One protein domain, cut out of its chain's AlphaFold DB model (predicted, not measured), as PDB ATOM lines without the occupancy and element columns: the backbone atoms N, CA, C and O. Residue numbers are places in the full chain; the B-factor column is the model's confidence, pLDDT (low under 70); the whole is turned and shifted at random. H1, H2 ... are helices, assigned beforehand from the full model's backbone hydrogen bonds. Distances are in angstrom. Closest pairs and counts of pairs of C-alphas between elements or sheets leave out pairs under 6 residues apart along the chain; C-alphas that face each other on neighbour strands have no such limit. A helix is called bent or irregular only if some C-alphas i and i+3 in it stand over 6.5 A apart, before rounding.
ATOM      1  N   ALA A  33      -0.391 -15.843  -3.567       87.56
ATOM      2  CA  ALA A  33      -0.178 -14.509  -3.001       87.56
ATOM      3  C   ALA A  33       0.994 -14.470  -2.002       87.56
ATOM      4  O   ALA A  33       1.733 -13.488  -1.944       87.56
ATOM      5  N   PHE A  34       1.220 -15.560  -1.261       89.69
ATOM      6  CA  PHE A  34       2.390 -15.692  -0.394       89.69
ATOM      7  C   PHE A  34       3.682 -15.686  -1.222       89.69
ATOM      8  O   PHE A  34       4.620 -14.954  -0.907       89.69
ATOM      9  N   GLY A  35       3.721 -16.461  -2.311       86.31
ATOM     10  CA  GLY A  35       4.865 -16.506  -3.223       86.31
ATOM     11  C   GLY A  35       5.165 -15.151  -3.873       86.31
ATOM     12  O   GLY A  35       6.323 -14.732  -3.912       86.31
ATOM     13  N   GLU A  36       4.132 -14.437  -4.321       89.75
ATOM     14  CA  GLU A  36       4.253 -13.088  -4.891       89.75
ATOM     15  C   GLU A  36       4.759 -12.070  -3.860       89.75
ATOM     16  O   GLU A  36       5.660 -11.285  -4.161       89.75
ATOM     17  N   ASN A  37       4.253 -12.126  -2.623       89.31
ATOM     18  CA  ASN A  37       4.730 -11.285  -1.525       89.31
ATOM     19  C   ASN A  37       6.216 -11.540  -1.229       89.31
ATOM     20  O   ASN A  37       7.013 -10.602  -1.178       89.31
ATOM     21  N   VAL A  38       6.627 -12.809  -1.118       90.38
ATOM     22  CA  VAL A  38       8.036 -13.177  -0.906       90.38
ATOM     23  C   VAL A  38       8.921 -12.679  -2.055       90.38
ATOM     24  O   VAL A  38       9.979 -12.100  -1.802       90.38
ATOM     25  N   ALA A  39       8.488 -12.837  -3.308       89.00
ATOM     26  CA  ALA A  39       9.223 -12.356  -4.479       89.00
ATOM     27  C   ALA A  39       9.347 -10.819  -4.510       89.00
ATOM     28  O   ALA A  39      10.419 -10.283  -4.814       89.00
ATOM     29  N   GLY A  40       8.280 -10.102  -4.144       91.56
ATOM     30  CA  GLY A  40       8.277  -8.642  -4.035       91.56
ATOM     31  C   GLY A  40       9.226  -8.139  -2.945       91.56
ATOM     32  O   GLY A  40      10.004  -7.208  -3.178       91.56
ATOM     33  N   LEU A  41       9.232  -8.795  -1.781       89.56
ATOM     34  CA  LEU A  41      10.148  -8.485  -0.680       89.56
ATOM     35  C   LEU A  41      11.604  -8.772  -1.056       89.56
ATOM     36  O   LEU A  41      12.474  -7.941  -0.796       89.56
ATOM     37  N   ALA A  42      11.874  -9.906  -1.707       90.25
ATOM     38  CA  ALA A  42      13.210 -10.258  -2.177       90.25
ATOM     39  C   ALA A  42      13.741  -9.240  -3.198       90.25
ATOM     40  O   ALA A  42      14.894  -8.823  -3.109       90.25
ATOM     41  N   THR A  43      12.886  -8.778  -4.114       93.06
ATOM     42  CA  THR A  43      13.233  -7.744  -5.099       93.06
ATOM     43  C   THR A  43      13.480  -6.388  -4.437       93.06
ATOM     44  O   THR A  43      14.482  -5.735  -4.718       93.06
ATOM     45  N   SER A  44      12.601  -5.971  -3.523       93.75
ATOM     46  CA  SER A  44      12.652  -4.635  -2.911       93.75
ATOM     47  C   SER A  44      13.780  -4.486  -1.890       93.75
ATOM     48  O   SER A  44      14.360  -3.411  -1.747       93.75
ATOM     49  N   LEU A  45      14.092  -5.554  -1.152       90.06
ATOM     50  CA  LEU A  45      15.085  -5.535  -0.075       90.06
ATOM     51  C   LEU A  45      16.443  -6.106  -0.504       90.06
ATOM     52  O   LEU A  45      17.444  -5.878   0.184       90.06
ATOM     53  N   GLY A  46      16.496  -6.859  -1.606       92.06
ATOM     54  CA  GLY A  46      17.710  -7.496  -2.110       92.06
ATOM     55  C   GLY A  46      18.411  -8.327  -1.033       92.06
ATOM     56  O   GLY A  46      17.796  -9.125  -0.327       92.06
ATOM     57  N   ALA A  47      19.712  -8.090  -0.838       89.69
ATOM     58  CA  ALA A  47      20.517  -8.805   0.157       89.69
ATOM     59  C   ALA A  47      19.989  -8.676   1.603       89.69
ATOM     60  O   ALA A  47      20.212  -9.569   2.426       89.69
ATOM     61  N   ARG A  48      19.253  -7.602   1.927       92.25
ATOM     62  CA  ARG A  48      18.672  -7.416   3.266       92.25
ATOM     63  C   ARG A  48      17.571  -8.428   3.561       92.25
ATOM     64  O   ARG A  48      17.398  -8.783   4.723       92.25
ATOM     65  N   PHE A  49      16.869  -8.922   2.539       91.31
ATOM     66  CA  PHE A  49      15.876  -9.982   2.706       91.31
ATOM     67  C   PHE A  49      16.524 -11.236   3.307       91.31
ATOM     68  O   PHE A  49      16.117 -11.704   4.370       91.31
ATOM     69  N   GLY A  50      17.607 -11.712   2.685       88.12
ATOM     70  CA  GLY A  50      18.361 -12.874   3.160       88.12
ATOM     71  C   GLY A  50      19.008 -12.652   4.530       88.12
ATOM     72  O   GLY A  50      18.992 -13.553   5.368       88.12
ATOM     73  N   ALA A  51      19.529 -11.448   4.793       92.69
ATOM     74  CA  ALA A  51      20.100 -11.102   6.095       92.69
ATOM     75  C   ALA A  51      19.050 -11.134   7.218       92.69
ATOM     76  O   ALA A  51      19.301 -11.715   8.272       92.69
ATOM     77  N   ASN A  52      17.860 -10.579   6.979       90.75
ATOM     78  CA  ASN A  52      16.759 -10.595   7.942       90.75
ATOM     79  C   ASN A  52      16.235 -12.019   8.171       90.75
ATOM     80  O   ASN A  52      16.074 -12.428   9.320       90.75
ATOM     81  N   ALA A  53      16.042 -12.797   7.100       89.62
ATOM     82  CA  ALA A  53      15.638 -14.200   7.194       89.62
ATOM     83  C   ALA A  53      16.654 -15.031   7.995       89.62
ATOM     84  O   ALA A  53      16.289 -15.786   8.897       89.62
ATOM     85  N   SER A  54      17.947 -14.819   7.737       90.38
ATOM     86  CA  SER A  54      19.036 -15.461   8.478       90.38
ATOM     87  C   SER A  54      19.095 -15.014   9.938       90.38
ATOM     88  O   SER A  54      19.421 -15.817  10.807       90.38
ATOM     89  N   GLY A  55      18.799 -13.744  10.222       92.94
ATOM     90  CA  GLY A  55      18.715 -13.215  11.582       92.94
ATOM     91  C   GLY A  55      17.593 -13.878  12.378       92.94
ATOM     92  O   GLY A  55      17.835 -14.391  13.468       92.94
ATOM     93  N   ALA A  56      16.396 -13.961  11.795       88.88
ATOM     94  CA  ALA A  56      15.257 -14.649  12.396       88.88
ATOM     95  C   ALA A  56      15.539 -16.145  12.623       88.88
ATOM     96  O   ALA A  56      15.220 -16.677  13.684       88.88
ATOM     97  N   ALA A  57      16.211 -16.817  11.683       91.56
ATOM     98  CA  ALA A  57      16.580 -18.227  11.819       91.56
ATOM     99  C   ALA A  57      17.548 -18.519  12.983       91.56
ATOM    100  O   ALA A  57      17.633 -19.662  13.426       91.56
ATOM    101  N   ARG A  58      18.275 -17.512  13.489       94.88
ATOM    102  CA  ARG A  58      19.252 -17.666  14.583       94.88
ATOM    103  C   ARG A  58      18.650 -17.573  15.984       94.88
ATOM    104  O   ARG A  58      19.361 -17.867  16.937       94.88
ATOM    105  N   LEU A  59      17.388 -17.159  16.126       92.06
ATOM    106  CA  LEU A  59      16.771 -16.956  17.443       92.06
ATOM    107  C   LEU A  59      16.649 -18.269  18.228       92.06
ATOM    108  O   LEU A  59      17.013 -18.331  19.398       92.06
ATOM    109  N   PHE A  60      16.147 -19.315  17.575       94.75
ATOM    110  CA  PHE A  60      16.057 -20.681  18.090       94.75
ATOM    111  C   PHE A  60      15.794 -21.654  16.924       94.75
ATOM    112  O   PHE A  60      15.393 -21.213  15.838       94.75
ATOM    113  N   PRO A  61      16.004 -22.973  17.098       92.94
ATOM    114  CA  PRO A  61      15.712 -23.955  16.055       92.94
ATOM    115  C   PRO A  61      14.253 -23.861  15.585       92.94
ATOM    116  O   PRO A  61      13.331 -23.987  16.384       92.94
ATOM    117  N   GLY A  62      14.038 -23.621  14.289       90.44
ATOM    118  CA  GLY A  62      12.693 -23.453  13.722       90.44
ATOM    119  C   GLY A  62      12.077 -22.054  13.889       90.44
ATOM    120  O   GLY A  62      10.920 -21.860  13.529       90.44
ATOM    121  N   ALA A  63      12.829 -21.058  14.363       91.88
ATOM    122  CA  ALA A  63      12.328 -19.695  14.546       91.88
ATOM    123  C   ALA A  63      11.838 -19.033  13.250       91.88
ATOM    124  O   ALA A  63      10.762 -18.443  13.234       91.88
ATOM    125  N   PHE A  64      12.594 -19.145  12.154       90.25
ATOM    126  CA  PHE A  64      12.193 -18.555  10.873       90.25
ATOM    127  C   PHE A  64      10.844 -19.093  10.367       90.25
ATOM    128  O   PHE A  64       9.967 -18.278  10.074       90.25
ATOM    129  N   PRO A  65      10.608 -20.420  10.318       88.75
ATOM    130  CA  PRO A  65       9.294 -20.912   9.945       88.75
ATOM    131  C   PRO A  65       8.198 -20.510  10.938       88.75
ATOM    132  O   PRO A  65       7.129 -20.122  10.491       88.75
ATOM    133  N   ALA A  66       8.452 -20.529  12.251       91.12
ATOM    134  CA  ALA A  66       7.431 -20.227  13.259       91.12
ATOM    135  C   ALA A  66       7.030 -18.741  13.338       91.12
ATOM    136  O   ALA A  66       5.865 -18.433  13.556       91.12
ATOM    137  N   ILE A  67       7.985 -17.818  13.189       91.19
ATOM    138  CA  ILE A  67       7.764 -16.377  13.400       91.19
ATOM    139  C   ILE A  67       7.489 -15.642  12.084       91.19
ATOM    140  O   ILE A  67       6.830 -14.607  12.091       91.19
ATOM    141  N   VAL A  68       8.004 -16.150  10.959       90.06
ATOM    142  CA  VAL A  68       7.896 -15.474   9.658       90.06
ATOM    143  C   VAL A  68       7.025 -16.267   8.695       90.06
ATOM    144  O   VAL A  68       6.022 -15.751   8.223       90.06
ATOM    145  N   VAL A  69       7.391 -17.517   8.390       89.25
ATOM    146  CA  VAL A  69       6.753 -18.250   7.282       89.25
ATOM    147  C   VAL A  69       5.315 -18.652   7.604       89.25
ATOM    148  O   VAL A  69       4.443 -18.380   6.791       89.25
ATOM    149  N   HIS A  70       5.053 -19.271   8.760       89.56
ATOM    150  CA  HIS A  70       3.708 -19.739   9.127       89.56
ATOM    151  C   HIS A  70       2.701 -18.584   9.219       89.56
ATOM    152  O   HIS A  70       1.683 -18.657   8.538       89.56
ATOM    153  N   PRO A  71       2.990 -17.489   9.954       88.81
ATOM    154  CA  PRO A  71       2.056 -16.367  10.055       88.81
ATOM    155  C   PRO A  71       1.785 -15.688   8.708       88.81
ATOM    156  O   PRO A  71       0.662 -15.281   8.420       88.81
ATOM    157  N   GLU A  72       2.800 -15.574   7.846       89.38
ATOM    158  CA  GLU A  72       2.609 -15.003   6.510       89.38
ATOM    159  C   GLU A  72       1.834 -15.963   5.594       89.38
ATOM    160  O   GLU A  72       1.008 -15.517   4.805       89.38
ATOM    161  N   GLN A  73       2.028 -17.279   5.711       87.44
ATOM    162  CA  GLN A  73       1.194 -18.247   4.999       87.44
ATOM    163  C   GLN A  73      -0.262 -18.177   5.470       87.44
ATOM    164  O   GLN A  73      -1.137 -18.035   4.631       87.44
ATOM    165  N   GLU A  74      -0.540 -18.147   6.775       88.12
ATOM    166  CA  GLU A  74      -1.905 -17.957   7.303       88.12
ATOM    167  C   GLU A  74      -2.570 -16.678   6.774       88.12
ATOM    168  O   GLU A  74      -3.782 -16.627   6.570       88.12
ATOM    169  N   ARG A  75      -1.777 -15.631   6.528       87.81
ATOM    170  CA  ARG A  75      -2.262 -14.358   5.994       87.81
ATOM    171  C   ARG A  75      -2.546 -14.387   4.493       87.81
ATOM    172  O   ARG A  75      -3.437 -13.672   4.034       87.81
ATOM    173  N   PHE A  76      -1.755 -15.130   3.723       86.00
ATOM    174  CA  PHE A  76      -1.762 -15.075   2.256       86.00
ATOM    175  C   PHE A  76      -2.269 -16.358   1.580       86.00
ATOM    176  O   PHE A  76      -2.386 -16.391   0.354       86.00
ATOM    177  N   CYS A  77      -2.569 -17.397   2.350       84.56
ATOM    178  CA  CYS A  77      -3.097 -18.669   1.881       84.56
ATOM    179  C   CYS A  77      -4.530 -18.854   2.401       84.56
ATOM    180  O   CYS A  77      -4.699 -19.002   3.612       84.56
TER     181      CYS A  77
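AT A GLANCE: This is residues 33 to 77 of the 78 residues of an uncharacterized protein of Geodermatophilus normandii (UniProt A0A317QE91). H3, H1 and H2 make the three sides of a flat triangle with an empty middle, meeting near their ends. The 45 printed residues include three named helices, in the order H1, H2, H3, and no named strand: all helix. The whole is compact, with a radius of gyration of the C-alphas of 10.7 A, and spans 27 by 25 by 9 A.

HOW THE PARTS SIT: H3, residues 63 to 76, touches H2, residues 47 to 57, with residues 63 to 68 alone, at a steep tilt of 67 degrees; the closest C-alphas, of Ala 57 and Phe 64, are 4.5 A apart. H3, with residues 72 to 76 alone, touches H1, residues 33 to 45, at a steep tilt of 58 degrees; the closest C-alphas, of Phe 34 and Phe 76, are 5.0 A apart. H1 and H2 only just touch, only at the corner, with 3 pairs of C-alphas within 8 A, the closest Ala 42 and Phe 49 at 5.6 A. In H1 and H2 every O i to N i+4 pair is within hydrogen-bond range, in H3 8 of 10.

IN THESE COORDINATES: H3, 19.3 A long, ends at C-alpha 76 (-1.762, -15.075, 2.256); it is only just irregular, C-alphas 67 and 70 being 6.8 A apart. H1, 17.9 A, begins at C-alpha 33 (-0.178, -14.509, -3.001). H2 measures 15.5 A.

THE WHOLE: The farthest C-alphas, of Ala 33 and Phe 60, are 27.3 A apart. The printed part has no cut, both links are tight, and no printed residue is under 70 in pLDDT.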